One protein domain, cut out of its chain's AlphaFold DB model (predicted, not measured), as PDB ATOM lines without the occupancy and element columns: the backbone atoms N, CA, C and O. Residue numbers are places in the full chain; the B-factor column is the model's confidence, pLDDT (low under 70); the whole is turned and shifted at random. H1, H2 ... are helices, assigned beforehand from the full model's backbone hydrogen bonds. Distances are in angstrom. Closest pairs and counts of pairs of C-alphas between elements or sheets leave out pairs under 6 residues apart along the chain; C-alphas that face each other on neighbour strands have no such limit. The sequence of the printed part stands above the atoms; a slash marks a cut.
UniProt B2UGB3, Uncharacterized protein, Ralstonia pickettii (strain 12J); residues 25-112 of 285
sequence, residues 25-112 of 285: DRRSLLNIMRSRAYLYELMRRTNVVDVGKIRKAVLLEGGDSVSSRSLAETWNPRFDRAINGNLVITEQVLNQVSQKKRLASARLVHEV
ATOM      1  N   ASP A  25      42.941  28.487 -20.702       80.12
ATOM      2  CA  ASP A  25      44.389  28.683 -20.704       80.12
ATOM      3  C   ASP A  25      45.091  27.681 -21.647       80.12
ATOM      4  O   ASP A  25      44.570  26.603 -21.967       80.12
ATOM      5  N   ARG A  26      46.298  28.039 -22.101       80.75
ATOM      6  CA  ARG A  26      47.096  27.242 -23.046       80.75
ATOM      7  C   ARG A  26      47.299  25.801 -22.604       80.75
ATOM      8  O   ARG A  26      47.217  24.882 -23.418       80.75
ATOM      9  N   ARG A  27      47.572  25.597 -21.317       80.94
ATOM     10  CA  ARG A  27      47.883  24.283 -20.753       80.94
ATOM     11  C   ARG A  27      46.644  23.392 -20.734       80.94
ATOM     12  O   ARG A  27      46.734  22.206 -21.038       80.94
ATOM     13  N   SER A  28      45.487  23.966 -20.434       83.94
ATOM     14  CA  SER A  28      44.187  23.317 -20.517       83.94
ATOM     15  C   SER A  28      43.890  22.888 -21.952       83.94
ATOM     16  O   SER A  28      43.616  21.715 -22.188       83.94
ATOM     17  N   LEU A  29      44.047  23.779 -22.937       86.62
ATOM     18  CA  LEU A  29      43.852  23.439 -24.353       86.62
ATOM     19  C   LEU A  29      44.769  22.301 -24.820       86.62
ATOM     20  O   LEU A  29      44.290  21.355 -25.446       86.62
ATOM     21  N   LEU A  30      46.052  22.348 -24.458       85.19
ATOM     22  CA  LEU A  30      47.022  21.285 -24.739       85.19
ATOM     23  C   LEU A  30      46.594  19.940 -24.148       85.19
ATOM     24  O   LEU A  30      46.582  18.924 -24.843       85.19
ATOM     25  N   ASN A  31      46.185  19.932 -22.880       82.50
ATOM     26  CA  ASN A  31      45.720  18.725 -22.202       82.50
ATOM     27  C   ASN A  31      44.486  18.117 -22.883       82.50
ATOM     28  O   ASN A  31      44.387  16.891 -23.007       82.50
ATOM     29  N   ILE A  32      43.559  18.962 -23.341       85.81
ATOM     30  CA  ILE A  32      42.358  18.540 -24.073       85.81
ATOM     31  C   ILE A  32      42.743  17.953 -25.422       85.81
ATOM     32  O   ILE A  32      42.329  16.839 -25.744       85.81
ATOM     33  N   MET A  33      43.557  18.679 -26.188       87.19
ATOM     34  CA  MET A  33      44.029  18.262 -27.503       87.19
ATOM     35  C   MET A  33      44.735  16.906 -27.425       87.19
ATOM     36  O   MET A  33      44.378  15.982 -28.155       87.19
ATOM     37  N   ARG A  34      45.676  16.758 -26.482       83.75
ATOM     38  CA  ARG A  34      46.419  15.518 -26.233       83.75
ATOM     39  C   ARG A  34      45.488  14.369 -25.854       83.75
ATOM     40  O   ARG A  34      45.584  13.286 -26.428       83.75
ATOM     41  N   SER A  35      44.556  14.599 -24.926       83.19
ATOM     42  CA  SER A  35      43.620  13.562 -24.465       83.19
ATOM     43  C   SER A  35      42.657  13.119 -25.569       83.19
ATOM     44  O   SER A  35      42.413  11.923 -25.725       83.19
ATOM     45  N   ARG A  36      42.136  14.056 -26.370       86.06
ATOM     46  CA  ARG A  36      41.240  13.753 -27.494       86.06
ATOM     47  C   ARG A  36      41.945  13.009 -28.608       86.06
ATOM     48  O   ARG A  36      41.456  11.963 -29.020       86.06
ATOM     49  N   ALA A  37      43.096  13.501 -29.054       83.00
ATOM     50  CA  ALA A  37      43.838  12.841 -30.116       83.00
ATOM     51  C   ALA A  37      44.249  11.416 -29.709       83.00
ATOM     52  O   ALA A  37      44.116  10.487 -30.504       83.00
ATOM     53  N   TYR A  38      44.647  11.230 -28.443       82.12
ATOM     54  CA  TYR A  38      44.883   9.911 -27.862       82.12
ATOM     55  C   TYR A  38      43.644   9.006 -27.931       82.12
ATOM     56  O   TYR A  38      43.726   7.888 -28.441       82.12
ATOM     57  N   LEU A  39      42.494   9.471 -27.430       83.06
ATOM     58  CA  LEU A  39      41.279   8.656 -27.365       83.06
ATOM     59  C   LEU A  39      40.722   8.333 -28.750       83.06
ATOM     60  O   LEU A  39      40.379   7.181 -28.993       83.06
ATOM     61  N   TYR A  40      40.679   9.294 -29.671       84.06
ATOM     62  CA  TYR A  40      40.159   9.062 -31.019       84.06
ATOM     63  C   TYR A  40      41.015   8.102 -31.834       84.06
ATOM     64  O   TYR A  40      40.497   7.274 -32.580       84.06
ATOM     65  N   GLU A  41      42.329   8.151 -31.669       80.94
ATOM     66  CA  GLU A  41      43.185   7.159 -32.300       80.94
ATOM     67  C   GLU A  41      43.028   5.777 -31.650       80.94
ATOM     68  O   GLU A  41      42.975   4.765 -32.352       80.94
ATOM     69  N   LEU A  42      42.883   5.707 -30.323       79.50
ATOM     70  CA  LEU A  42      42.599   4.448 -29.636       79.50
ATOM     71  C   LEU A  42      41.268   3.837 -30.110       79.50
ATOM     72  O   LEU A  42      41.188   2.627 -30.324       79.50
ATOM     73  N   MET A  43      40.250   4.667 -30.347       81.62
ATOM     74  CA  MET A  43      38.972   4.277 -30.958       81.62
ATOM     75  C   MET A  43      39.166   3.678 -32.351       81.62
ATOM     76  O   MET A  43      38.693   2.570 -32.603       81.62
ATOM     77  N   ARG A  44      39.915   4.357 -33.233       80.50
ATOM     78  CA  ARG A  44      40.218   3.862 -34.589       80.50
ATOM     79  C   ARG A  44      40.916   2.503 -34.562       80.50
ATOM     80  O   ARG A  44      40.532   1.590 -35.284       80.50
ATOM     81  N   ARG A  45      41.903   2.343 -33.683       77.12
ATOM     82  CA  ARG A  45      42.713   1.121 -33.554       77.12
ATOM     83  C   ARG A  45      41.962  -0.070 -32.971       77.12
ATOM     84  O   ARG A  45      42.261  -1.210 -33.323       77.12
ATOM     85  N   THR A  46      41.018   0.199 -32.072       76.69
ATOM     86  CA  THR A  46      40.172  -0.819 -31.431       76.69
ATOM     87  C   THR A  46      38.847  -1.042 -32.158       76.69
ATOM     88  O   THR A  46      38.076  -1.910 -31.757       76.69
ATOM     89  N   ASN A  47      38.582  -0.283 -33.228       78.75
ATOM     90  CA  ASN A  47      37.303  -0.253 -33.935       78.75
ATOM     91  C   ASN A  47      36.104   0.015 -32.998       78.75
ATOM     92  O   ASN A  47      35.016  -0.536 -33.169       78.75
ATOM     93  N   VAL A  48      36.310   0.845 -31.968       82.06
ATOM     94  CA  VAL A  48      35.284   1.207 -30.985       82.06
ATOM     95  C   VAL A  48      34.912   2.671 -31.134       82.06
ATOM     96  O   VAL A  48      35.703   3.553 -30.840       82.06
ATOM     97  N   VAL A  49      33.666   2.924 -31.524       79.12
ATOM     98  CA  VAL A  49      33.122   4.276 -31.758       79.12
ATOM     99  C   VAL A  49      32.599   4.977 -30.499       79.12
ATOM    100  O   VAL A  49      32.168   6.120 -30.566       79.12
ATOM    101  N   ASP A  50      32.657   4.329 -29.336       80.50
ATOM    102  CA  ASP A  50      32.106   4.843 -28.078       80.50
ATOM    103  C   ASP A  50      33.167   4.841 -26.971       80.50
ATOM    104  O   ASP A  50      33.676   3.789 -26.573       80.50
ATOM    105  N   VAL A  51      33.466   6.027 -26.437       76.75
ATOM    106  CA  VAL A  51      34.470   6.249 -25.385       76.75
ATOM    107  C   VAL A  51      34.201   5.409 -24.138       76.75
ATOM    108  O   VAL A  51      35.136   4.854 -23.552       76.75
ATOM    109  N   GLY A  52      32.931   5.239 -23.759       73.50
ATOM    110  CA  GLY A  52      32.539   4.410 -22.620       73.50
ATOM    111  C   GLY A  52      32.843   2.925 -22.835       73.50
ATOM    112  O   GLY A  52      33.021   2.172 -21.873       73.50
ATOM    113  N   LYS A  53      32.967   2.494 -24.095       77.50
ATOM    114  CA  LYS A  53      33.260   1.109 -24.485       77.50
ATOM    115  C   LYS A  53      34.744   0.854 -24.745       77.50
ATOM    116  O   LYS A  53      35.150  -0.304 -24.658       77.50
ATOM    117  N   ILE A  54      35.564   1.889 -24.964       78.56
ATOM    118  CA  ILE A  54      37.026   1.748 -25.128       78.56
ATOM    119  C   ILE A  54      37.630   1.015 -23.933       78.56
ATOM    120  O   ILE A  54      38.422   0.094 -24.108       78.56
ATOM    121  N   ARG A  55      37.219   1.372 -22.707       75.19
ATOM    122  CA  ARG A  55      37.685   0.707 -21.482       75.19
ATOM    123  C   ARG A  55      37.493  -0.806 -21.566       75.19
ATOM    124  O   ARG A  55      38.404  -1.563 -21.252       75.19
ATOM    125  N   LYS A  56      36.310  -1.237 -22.003       72.12
ATOM    126  CA  LYS A  56      35.969  -2.651 -22.151       72.12
ATOM    127  C   LYS A  56      36.810  -3.312 -23.247       72.12
ATOM    128  O   LYS A  56      37.313  -4.406 -23.025       72.12
ATOM    129  N   ALA A  57      36.987  -2.644 -24.384       73.88
ATOM    130  CA  ALA A  57      37.775  -3.153 -25.504       73.88
ATOM    131  C   ALA A  57      39.261  -3.326 -25.159       73.88
ATOM    132  O   ALA A  57      39.846  -4.347 -25.490       73.88
ATOM    133  N   VAL A  58      39.847  -2.381 -24.421       71.44
ATOM    134  CA  VAL A  58      41.242  -2.468 -23.960       71.44
ATOM    135  C   VAL A  58      41.428  -3.534 -22.868       71.44
ATOM    136  O   VAL A  58      42.504  -4.115 -22.749       71.44
ATOM    137  N   LEU A  59      40.401  -3.802 -22.052       63.53
ATOM    138  CA  LEU A  59      40.491  -4.751 -20.933       63.53
ATOM    139  C   LEU A  59      40.180  -6.202 -21.276       63.53
ATOM    140  O   LEU A  59      40.741  -7.082 -20.630       63.53
ATOM    141  N   LEU A  60      39.230  -6.455 -22.177       59.44
ATOM    142  CA  LEU A  60      38.588  -7.769 -22.300       59.44
ATOM    143  C   LEU A  60      39.105  -8.629 -23.459       59.44
ATOM    144  O   LEU A  60      38.487  -9.641 -23.789       59.44
ATOM    145  N   GLU A  61      40.237  -8.282 -24.064       55.47
ATOM    146  CA  GLU A  61      40.880  -9.187 -25.016       55.47
ATOM    147  C   GLU A  61      41.621 -10.324 -24.310       55.47
ATOM    148  O   GLU A  61      42.729 -10.162 -23.801       55.47
ATOM    149  N   GLY A  62      40.997 -11.504 -24.329       46.69
ATOM    150  CA  GLY A  62      41.504 -12.736 -23.725       46.69
ATOM    151  C   GLY A  62      40.714 -13.073 -22.470       46.69
ATOM    152  O   GLY A  62      41.001 -12.560 -21.395       46.69
ATOM    153  N   GLY A  63      39.681 -13.900 -22.638       48.22
ATOM    154  CA  GLY A  63      38.726 -14.250 -21.595       48.22
ATOM    155  C   GLY A  63      39.372 -14.678 -20.280       48.22
ATOM    156  O   GLY A  63      40.114 -15.646 -20.239       48.22
ATOM    157  N   ASP A  64      39.030 -13.958 -19.216       46.53
ATOM    158  CA  ASP A  64      38.668 -14.540 -17.928       46.53
ATOM    159  C   ASP A  64      37.852 -13.508 -17.143       46.53
ATOM    160  O   ASP A  64      38.302 -12.404 -16.821       46.53
ATOM    161  N   SER A  65      36.601 -13.845 -16.832       52.03
ATOM    162  CA  SER A  65      35.664 -12.946 -16.144       52.03
ATOM    163  C   SER A  65      36.104 -12.581 -14.720       52.03
ATOM    164  O   SER A  65      35.604 -11.611 -14.151       52.03
ATOM    165  N   VAL A  66      37.034 -13.349 -14.141       47.97
ATOM    166  CA  VAL A  66      37.519 -13.194 -12.762       47.97
ATOM    167  C   VAL A  66      38.652 -12.163 -12.669       47.97
ATOM    168  O   VAL A  66      38.598 -11.293 -11.803       47.97
ATOM    169  N   SER A  67      39.614 -12.170 -13.603       52.53
ATOM    170  CA  SER A  67      40.668 -11.138 -13.685       52.53
ATOM    171  C   SER A  67      40.101  -9.780 -14.112       52.53
ATOM    172  O   SER A  67      40.563  -8.734 -13.668       52.53
ATOM    173  N   SER A  68      39.031  -9.803 -14.909       53.78
ATOM    174  CA  SER A  68      38.311  -8.618 -15.379       53.78
ATOM    175  C   SER A  68      37.656  -7.809 -14.250       53.78
ATOM    176  O   SER A  68      37.596  -6.584 -14.337       53.78
ATOM    177  N   ARG A  69      37.163  -8.468 -13.186       54.28
ATOM    178  CA  ARG A  69      36.495  -7.798 -12.051       54.28
ATOM    179  C   ARG A  69      37.482  -7.088 -11.122       54.28
ATOM    180  O   ARG A  69      37.285  -5.908 -10.856       54.28
ATOM    181  N   SER A  70      38.560  -7.752 -10.702       55.91
ATOM    182  CA  SER A  70      39.571  -7.140  -9.818       55.91
ATOM    183  C   SER A  70      40.346  -6.005 -10.504       55.91
ATOM    184  O   SER A  70      40.670  -4.990  -9.883       55.91
ATOM    185  N   LEU A  71      40.587  -6.119 -11.816       57.25
ATOM    186  CA  LEU A  71      41.123  -5.019 -12.622       57.25
ATOM    187  C   LEU A  71      40.115  -3.885 -12.803       57.25
ATOM    188  O   LEU A  71      40.516  -2.731 -12.798       57.25
ATOM    189  N   ALA A  72      38.818  -4.164 -12.951       59.31
ATOM    190  CA  ALA A  72      37.823  -3.100 -13.053       59.31
ATOM    191  C   ALA A  72      37.684  -2.285 -11.751       59.31
ATOM    192  O   ALA A  72      37.327  -1.106 -11.815       59.31
ATOM    193  N   GLU A  73      37.982  -2.888 -10.598       62.72
ATOM    194  CA  GLU A  73      37.990  -2.223  -9.289       62.72
ATOM    195  C   GLU A  73      39.239  -1.352  -9.070       62.72
ATOM    196  O   GLU A  73      39.140  -0.276  -8.486       62.72
ATOM    197  N   THR A  74      40.400  -1.763  -9.591       63.06
ATOM    198  CA  THR A  74      41.682  -1.039  -9.438       63.06
ATOM    199  C   THR A  74      42.010  -0.101 -10.605       63.06
ATOM    200  O   THR A  74      42.772   0.853 -10.450       63.06
ATOM    201  N   TRP A  75      41.411  -0.333 -11.775       66.94
ATOM    202  CA  TRP A  75      41.621   0.426 -13.002       66.94
ATOM    203  C   TRP A  75      40.302   0.969 -13.553       66.94
ATOM    204  O   TRP A  75      39.539   0.289 -14.253       66.94
ATOM    205  N   ASN A  76      40.041   2.239 -13.243       70.38
ATOM    206  CA  ASN A  76      38.849   2.960 -13.678       70.38
ATOM    207  C   ASN A  76      39.218   4.277 -14.384       70.38
ATOM    208  O   ASN A  76      38.994   5.360 -13.829       70.38
ATOM    209  N   PRO A  77      39.820   4.211 -15.588       73.75
ATOM    210  CA  PRO A  77      40.133   5.413 -16.342       73.75
ATOM    211  C   PRO A  77      38.835   6.126 -16.735       73.75
ATOM    212  O   PRO A  77      37.954   5.549 -17.374       73.75
ATOM    213  N   ARG A  78      38.722   7.403 -16.363       79.38
ATOM    214  CA  ARG A  78      37.568   8.253 -16.687       79.38
ATOM    215  C   ARG A  78      37.724   8.854 -18.086       79.38
ATOM    216  O   ARG A  78      37.936  10.056 -18.227       79.38
ATOM    217  N   PHE A  79      37.704   8.008 -19.119       83.44
ATOM    218  CA  PHE A  79      37.897   8.438 -20.512       83.44
ATOM    219  C   PHE A  79      36.815   9.420 -20.988       83.44
ATOM    220  O   PHE A  79      37.111  10.334 -21.750       83.44
ATOM    221  N   ASP A  80      35.594   9.287 -20.469       81.69
ATOM    222  CA  ASP A  80      34.484  10.235 -20.627       81.69
ATOM    223  C   ASP A  80      34.831  11.635 -20.100       81.69
ATOM    224  O   ASP A  80      34.478  12.652 -20.696       81.69
ATOM    225  N   ARG A  81      35.575  11.714 -18.995       81.56
ATOM    226  CA  ARG A  81      36.073  12.988 -18.472       81.56
ATOM    227  C   ARG A  81      37.268  13.482 -19.268       81.56
ATOM    228  O   ARG A  81      37.361  14.681 -19.516       81.56
ATOM    229  N   ALA A  82      38.142  12.578 -19.702       82.75
ATOM    230  CA  ALA A  82      39.344  12.939 -20.438       82.75
ATOM    231  C   ALA A  82      39.059  13.489 -21.840       82.75
ATOM    232  O   ALA A  82      39.634  14.507 -22.218       82.75
ATOM    233  N   ILE A  83      38.107  12.910 -22.581       81.62
ATOM    234  CA  ILE A  83      37.707  13.438 -23.897       81.62
ATOM    235  C   ILE A  83      37.103  14.846 -23.802       81.62
ATOM    236  O   ILE A  83      37.204  15.652 -24.728       81.62
ATOM    237  N   ASN A  84      36.500  15.160 -22.656       78.56
ATOM    238  CA  ASN A  84      35.914  16.461 -22.369       78.56
ATOM    239  C   ASN A  84      36.909  17.459 -21.769       78.56
ATOM    240  O   ASN A  84      36.546  18.616 -21.568       78.56
ATOM    241  N   GLY A  85      38.148  17.040 -21.494       72.19
ATOM    242  CA  GLY A  85      39.148  17.904 -20.874       72.19
ATOM    243  C   GLY A  85      39.086  18.022 -19.366       72.19
ATOM    244  O   GLY A  85      39.874  18.753 -18.779       72.19
ATOM    245  N   ASN A  86      38.164  17.308 -18.731       77.25
ATOM    246  CA  ASN A  86      37.955  17.364 -17.288       77.25
ATOM    247  C   ASN A  86      38.990  16.523 -16.525       77.25
ATOM    248  O   ASN A  86      38.996  16.518 -15.295       77.25
ATOM    249  N   LEU A  87      39.809  15.745 -17.238       77.19
ATOM    250  CA  LEU A  87      40.852  14.904 -16.667       77.19
ATOM    251  C   LEU A  87      41.959  14.679 -17.703       77.19
ATOM    252  O   LEU A  87      41.672  14.473 -18.876       77.19
ATOM    253  N   VAL A  88      43.222  14.702 -17.285       74.75
ATOM    254  CA  VAL A  88      44.352  14.412 -18.181       74.75
ATOM    255  C   VAL A  88      44.617  12.913 -18.186       74.75
ATOM    256  O   VAL A  88      44.602  12.278 -17.132       74.75
ATOM    257  N   ILE A  89      44.885  12.337 -19.356       78.62
ATOM    258  CA  ILE A  89      45.364  10.954 -19.439       78.62
ATOM    259  C   ILE A  89      46.724  10.857 -18.731       78.62
ATOM    260  O   ILE A  89      47.702  11.457 -19.172       78.62
ATOM    261  N   THR A  90      46.778  10.129 -17.614       75.94
ATOM    262  CA  THR A  90      47.978  10.020 -16.770       75.94
ATOM    263  C   THR A  90      48.943   8.958 -17.286       75.94
ATOM    264  O   THR A  90      48.514   7.959 -17.862       75.94
ATOM    265  N   GLU A  91      50.240   9.104 -16.996       74.88
ATOM    266  CA  GLU A  91      51.253   8.078 -17.302       74.88
ATOM    267  C   GLU A  91      50.892   6.702 -16.732       74.88
ATOM    268  O   GLU A  91      51.156   5.681 -17.352       74.88
ATOM    269  N   GLN A  92      50.217   6.653 -15.580       74.94
ATOM    270  CA  GLN A  92      49.725   5.399 -15.014       74.94
ATOM    271  C   GLN A  92      48.731   4.699 -15.951       74.94
ATOM    272  O   GLN A  92      48.865   3.500 -16.196       74.94
ATOM    273  N   VAL A  93      47.756   5.438 -16.496       76.31
ATOM    274  CA  VAL A  93      46.802   4.895 -17.475       76.31
ATOM    275  C   VAL A  93      47.553   4.408 -18.709       76.31
ATOM    276  O   VAL A  93      47.264   3.329 -19.216       76.31
ATOM    277  N   LEU A  94      48.551   5.164 -19.153       75.31
ATOM    278  CA  LEU A  94      49.347   4.866 -20.340       75.31
ATOM    279  C   LEU A  94      50.191   3.595 -20.165       75.31
ATOM    280  O   LEU A  94      50.132   2.701 -21.009       75.31
ATOM    281  N   ASN A  95      50.871   3.465 -19.027       74.38
ATOM    282  CA  ASN A  95      51.631   2.279 -18.633       74.38
ATOM    283  C   ASN A  95      50.739   1.043 -18.482       74.38
ATOM    284  O   ASN A  95      51.136  -0.071 -18.808       74.38
ATOM    285  N   GLN A  96      49.509   1.214 -18.008       73.56
ATOM    286  CA  GLN A  96      48.570   0.099 -17.902       73.56
ATOM    287  C   GLN A  96      48.025  -0.335 -19.265       73.56
ATOM    288  O   GLN A  96      47.810  -1.529 -19.463       73.56
ATOM    289  N   VAL A  97      47.836   0.590 -20.214       73.88
ATOM    290  CA  VAL A  97      47.457   0.251 -21.598       73.88
ATOM    291  C   VAL A  97      48.608  -0.446 -22.327       73.88
ATOM    292  O   VAL A  97      48.366  -1.418 -23.041       73.88
ATOM    293  N   SER A  98      49.858  -0.012 -22.126       72.00
ATOM    294  CA  SER A  98      51.029  -0.609 -22.788       72.00
ATOM    295  C   SER A  98      51.293  -2.061 -22.378       72.00
ATOM    296  O   SER A  98      51.820  -2.838 -23.173       72.00
ATOM    297  N   GLN A  99      50.872  -2.456 -21.175       71.81
ATOM    298  CA  GLN A  99      51.008  -3.819 -20.652       71.81
ATOM    299  C   GLN A  99      49.946  -4.806 -21.170       71.81
ATOM    300  O   GLN A  99      50.033  -6.002 -20.879       71.81
ATOM    301  N   LYS A 100      48.916  -4.353 -21.901       69.88
ATOM    302  CA  LYS A 100      47.825  -5.222 -22.377       69.88
ATOM    303  C   LYS A 100      48.134  -5.862 -23.726       69.88
ATOM    304  O   LYS A 100      48.841  -5.301 -24.563       69.88
ATOM    305  N   LYS A 101      47.568  -7.057 -23.943       65.75
ATOM    306  CA  LYS A 101      47.643  -7.744 -25.235       65.75
ATOM    307  C   LYS A 101      46.973  -6.862 -26.285       65.75
ATOM    308  O   LYS A 101      45.851  -6.408 -26.093       65.75
ATOM    309  N   ARG A 102      47.702  -6.586 -27.361       64.44
ATOM    310  CA  ARG A 102      47.266  -5.692 -28.430       64.44
ATOM    311  C   ARG A 102      46.537  -6.479 -29.512       64.44
ATOM    312  O   ARG A 102      47.025  -7.530 -29.935       64.44
ATOM    313  N   LEU A 103      45.460  -5.900 -30.038       64.62
ATOM    314  CA  LEU A 103      44.982  -6.212 -31.382       64.62
ATOM    315  C   LEU A 103      46.137  -6.098 -32.376       64.62
ATOM    316  O   LEU A 103      46.961  -5.187 -32.273       64.62
ATOM    317  N   ALA A 104      46.153  -6.969 -33.385       64.25
ATOM    318  CA  ALA A 104      47.169  -6.935 -34.438       64.25
ATOM    319  C   ALA A 104      47.254  -5.558 -35.136       64.25
ATOM    320  O   ALA A 104      48.331  -5.144 -35.557       64.25
ATOM    321  N   SER A 105      46.136  -4.827 -35.203       62.72
ATOM    322  CA  SER A 105      46.022  -3.484 -35.786       62.72
ATOM    323  C   SER A 105      46.276  -2.329 -34.806       62.72
ATOM    324  O   SER A 105      46.457  -1.191 -35.239       62.72
ATOM    325  N   ALA A 106      46.286  -2.564 -33.491       62.31
ATOM    326  CA  ALA A 106      46.399  -1.491 -32.505       62.31
ATOM    327  C   ALA A 106      47.862  -1.206 -32.137       62.31
ATOM    328  O   ALA A 106      48.596  -2.135 -31.814       62.31
ATOM    329  N   ARG A 107      48.290   0.065 -32.125       62.81
ATOM    330  CA  ARG A 107      49.550   0.576 -31.534       62.81
ATOM    331  C   ARG A 107      49.262   1.694 -30.515       62.81
ATOM    332  O   ARG A 107      48.125   2.127 -30.362       62.81
ATOM    333  N   LEU A 108      50.285   2.130 -29.779       64.31
ATOM    334  CA  LEU A 108      50.164   3.199 -28.783       64.31
ATOM    335  C   LEU A 108      50.305   4.576 -29.443       64.31
ATOM    336  O   LEU A 108      51.202   4.794 -30.247       64.31
ATOM    337  N   VAL A 109      49.422   5.494 -29.064       62.47
ATOM    338  CA  VAL A 109      49.246   6.823 -29.685       62.47
ATOM    339  C   VAL A 109      49.912   7.925 -28.869       62.47
ATOM    340  O   VAL A 109      50.271   8.985 -29.369       62.47
ATOM    341  N   HIS A 110      50.030   7.694 -27.565       55.94
ATOM    342  CA  HIS A 110      50.115   8.772 -26.587       55.94
ATOM    343  C   HIS A 110      51.457   9.516 -26.567       55.94
ATOM    344  O   HIS A 110      51.505  10.653 -26.098       55.94
ATOM    345  N   GLU A 111      52.517   8.877 -27.062       55.44
ATOM    346  CA  GLU A 111      53.872   9.445 -27.120       55.44
ATOM    347  C   GLU A 111      54.197   9.986 -28.502       55.44
ATOM    348  O   GLU A 111      55.007  10.895 -28.632       55.44
ATOM    349  N   VAL A 112      53.566   9.428 -29.535       59.47
ATOM    350  CA  VAL A 112      54.065   9.577 -30.898       59.47
ATOM    351  C   VAL A 112      53.056  10.253 -31.826       59.47
ATOM    352  O   VAL A 112      53.449  10.673 -32.903       59.47
TER     353      VAL A 112
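This is residues 25 to 112 of the 285 residues of an uncharacterized protein of Ralstonia pickettii (strain 12J) (UniProt B2UGB3). One long helix, H1, has short H2 and H4 packed on it and on each other; H3 lies toward the end away from Asp 25, and H5 lies near H2. The printed part has 88 residues, with five named helices, H1 to H5 in order, and no named strand: all helix. It is compact, radius of gyration of the C-alphas 13.0 A, and spans 44 by 28 by 22 A.

H1, residues 26 to 46, touches H2, residues 51 to 59, with residues 39 to 46 alone, at a steep tilt of 59 degrees; the closest C-alphas, Met 43 and Ile 54, are 6.6 A apart. H3, residues 65 to 74, is close to H2 but not clearly touching, closest C-alphas Leu 59 and Ser 68, 7.1 A. H4, residues 79 to 83, touches H1, closest C-alphas Arg 36 and Ile 83, 5.1 A. H5, residues 91 to 98, is apart from H1. O i to N i+4 pairs within hydrogen-bond range are 3 of 5 in H2, 4 of 6 in H3, and complete in H1, H4 and H5.

H1 runs 30.1 A from C-alpha 26 at (47.096, 27.242, -23.046); H5 ends at C-alpha 98 (51.029, -0.609, -22.788).

The printed part has no cut and no long link; pLDDT is under 70 at residues 59 to 75 and 100 to 112.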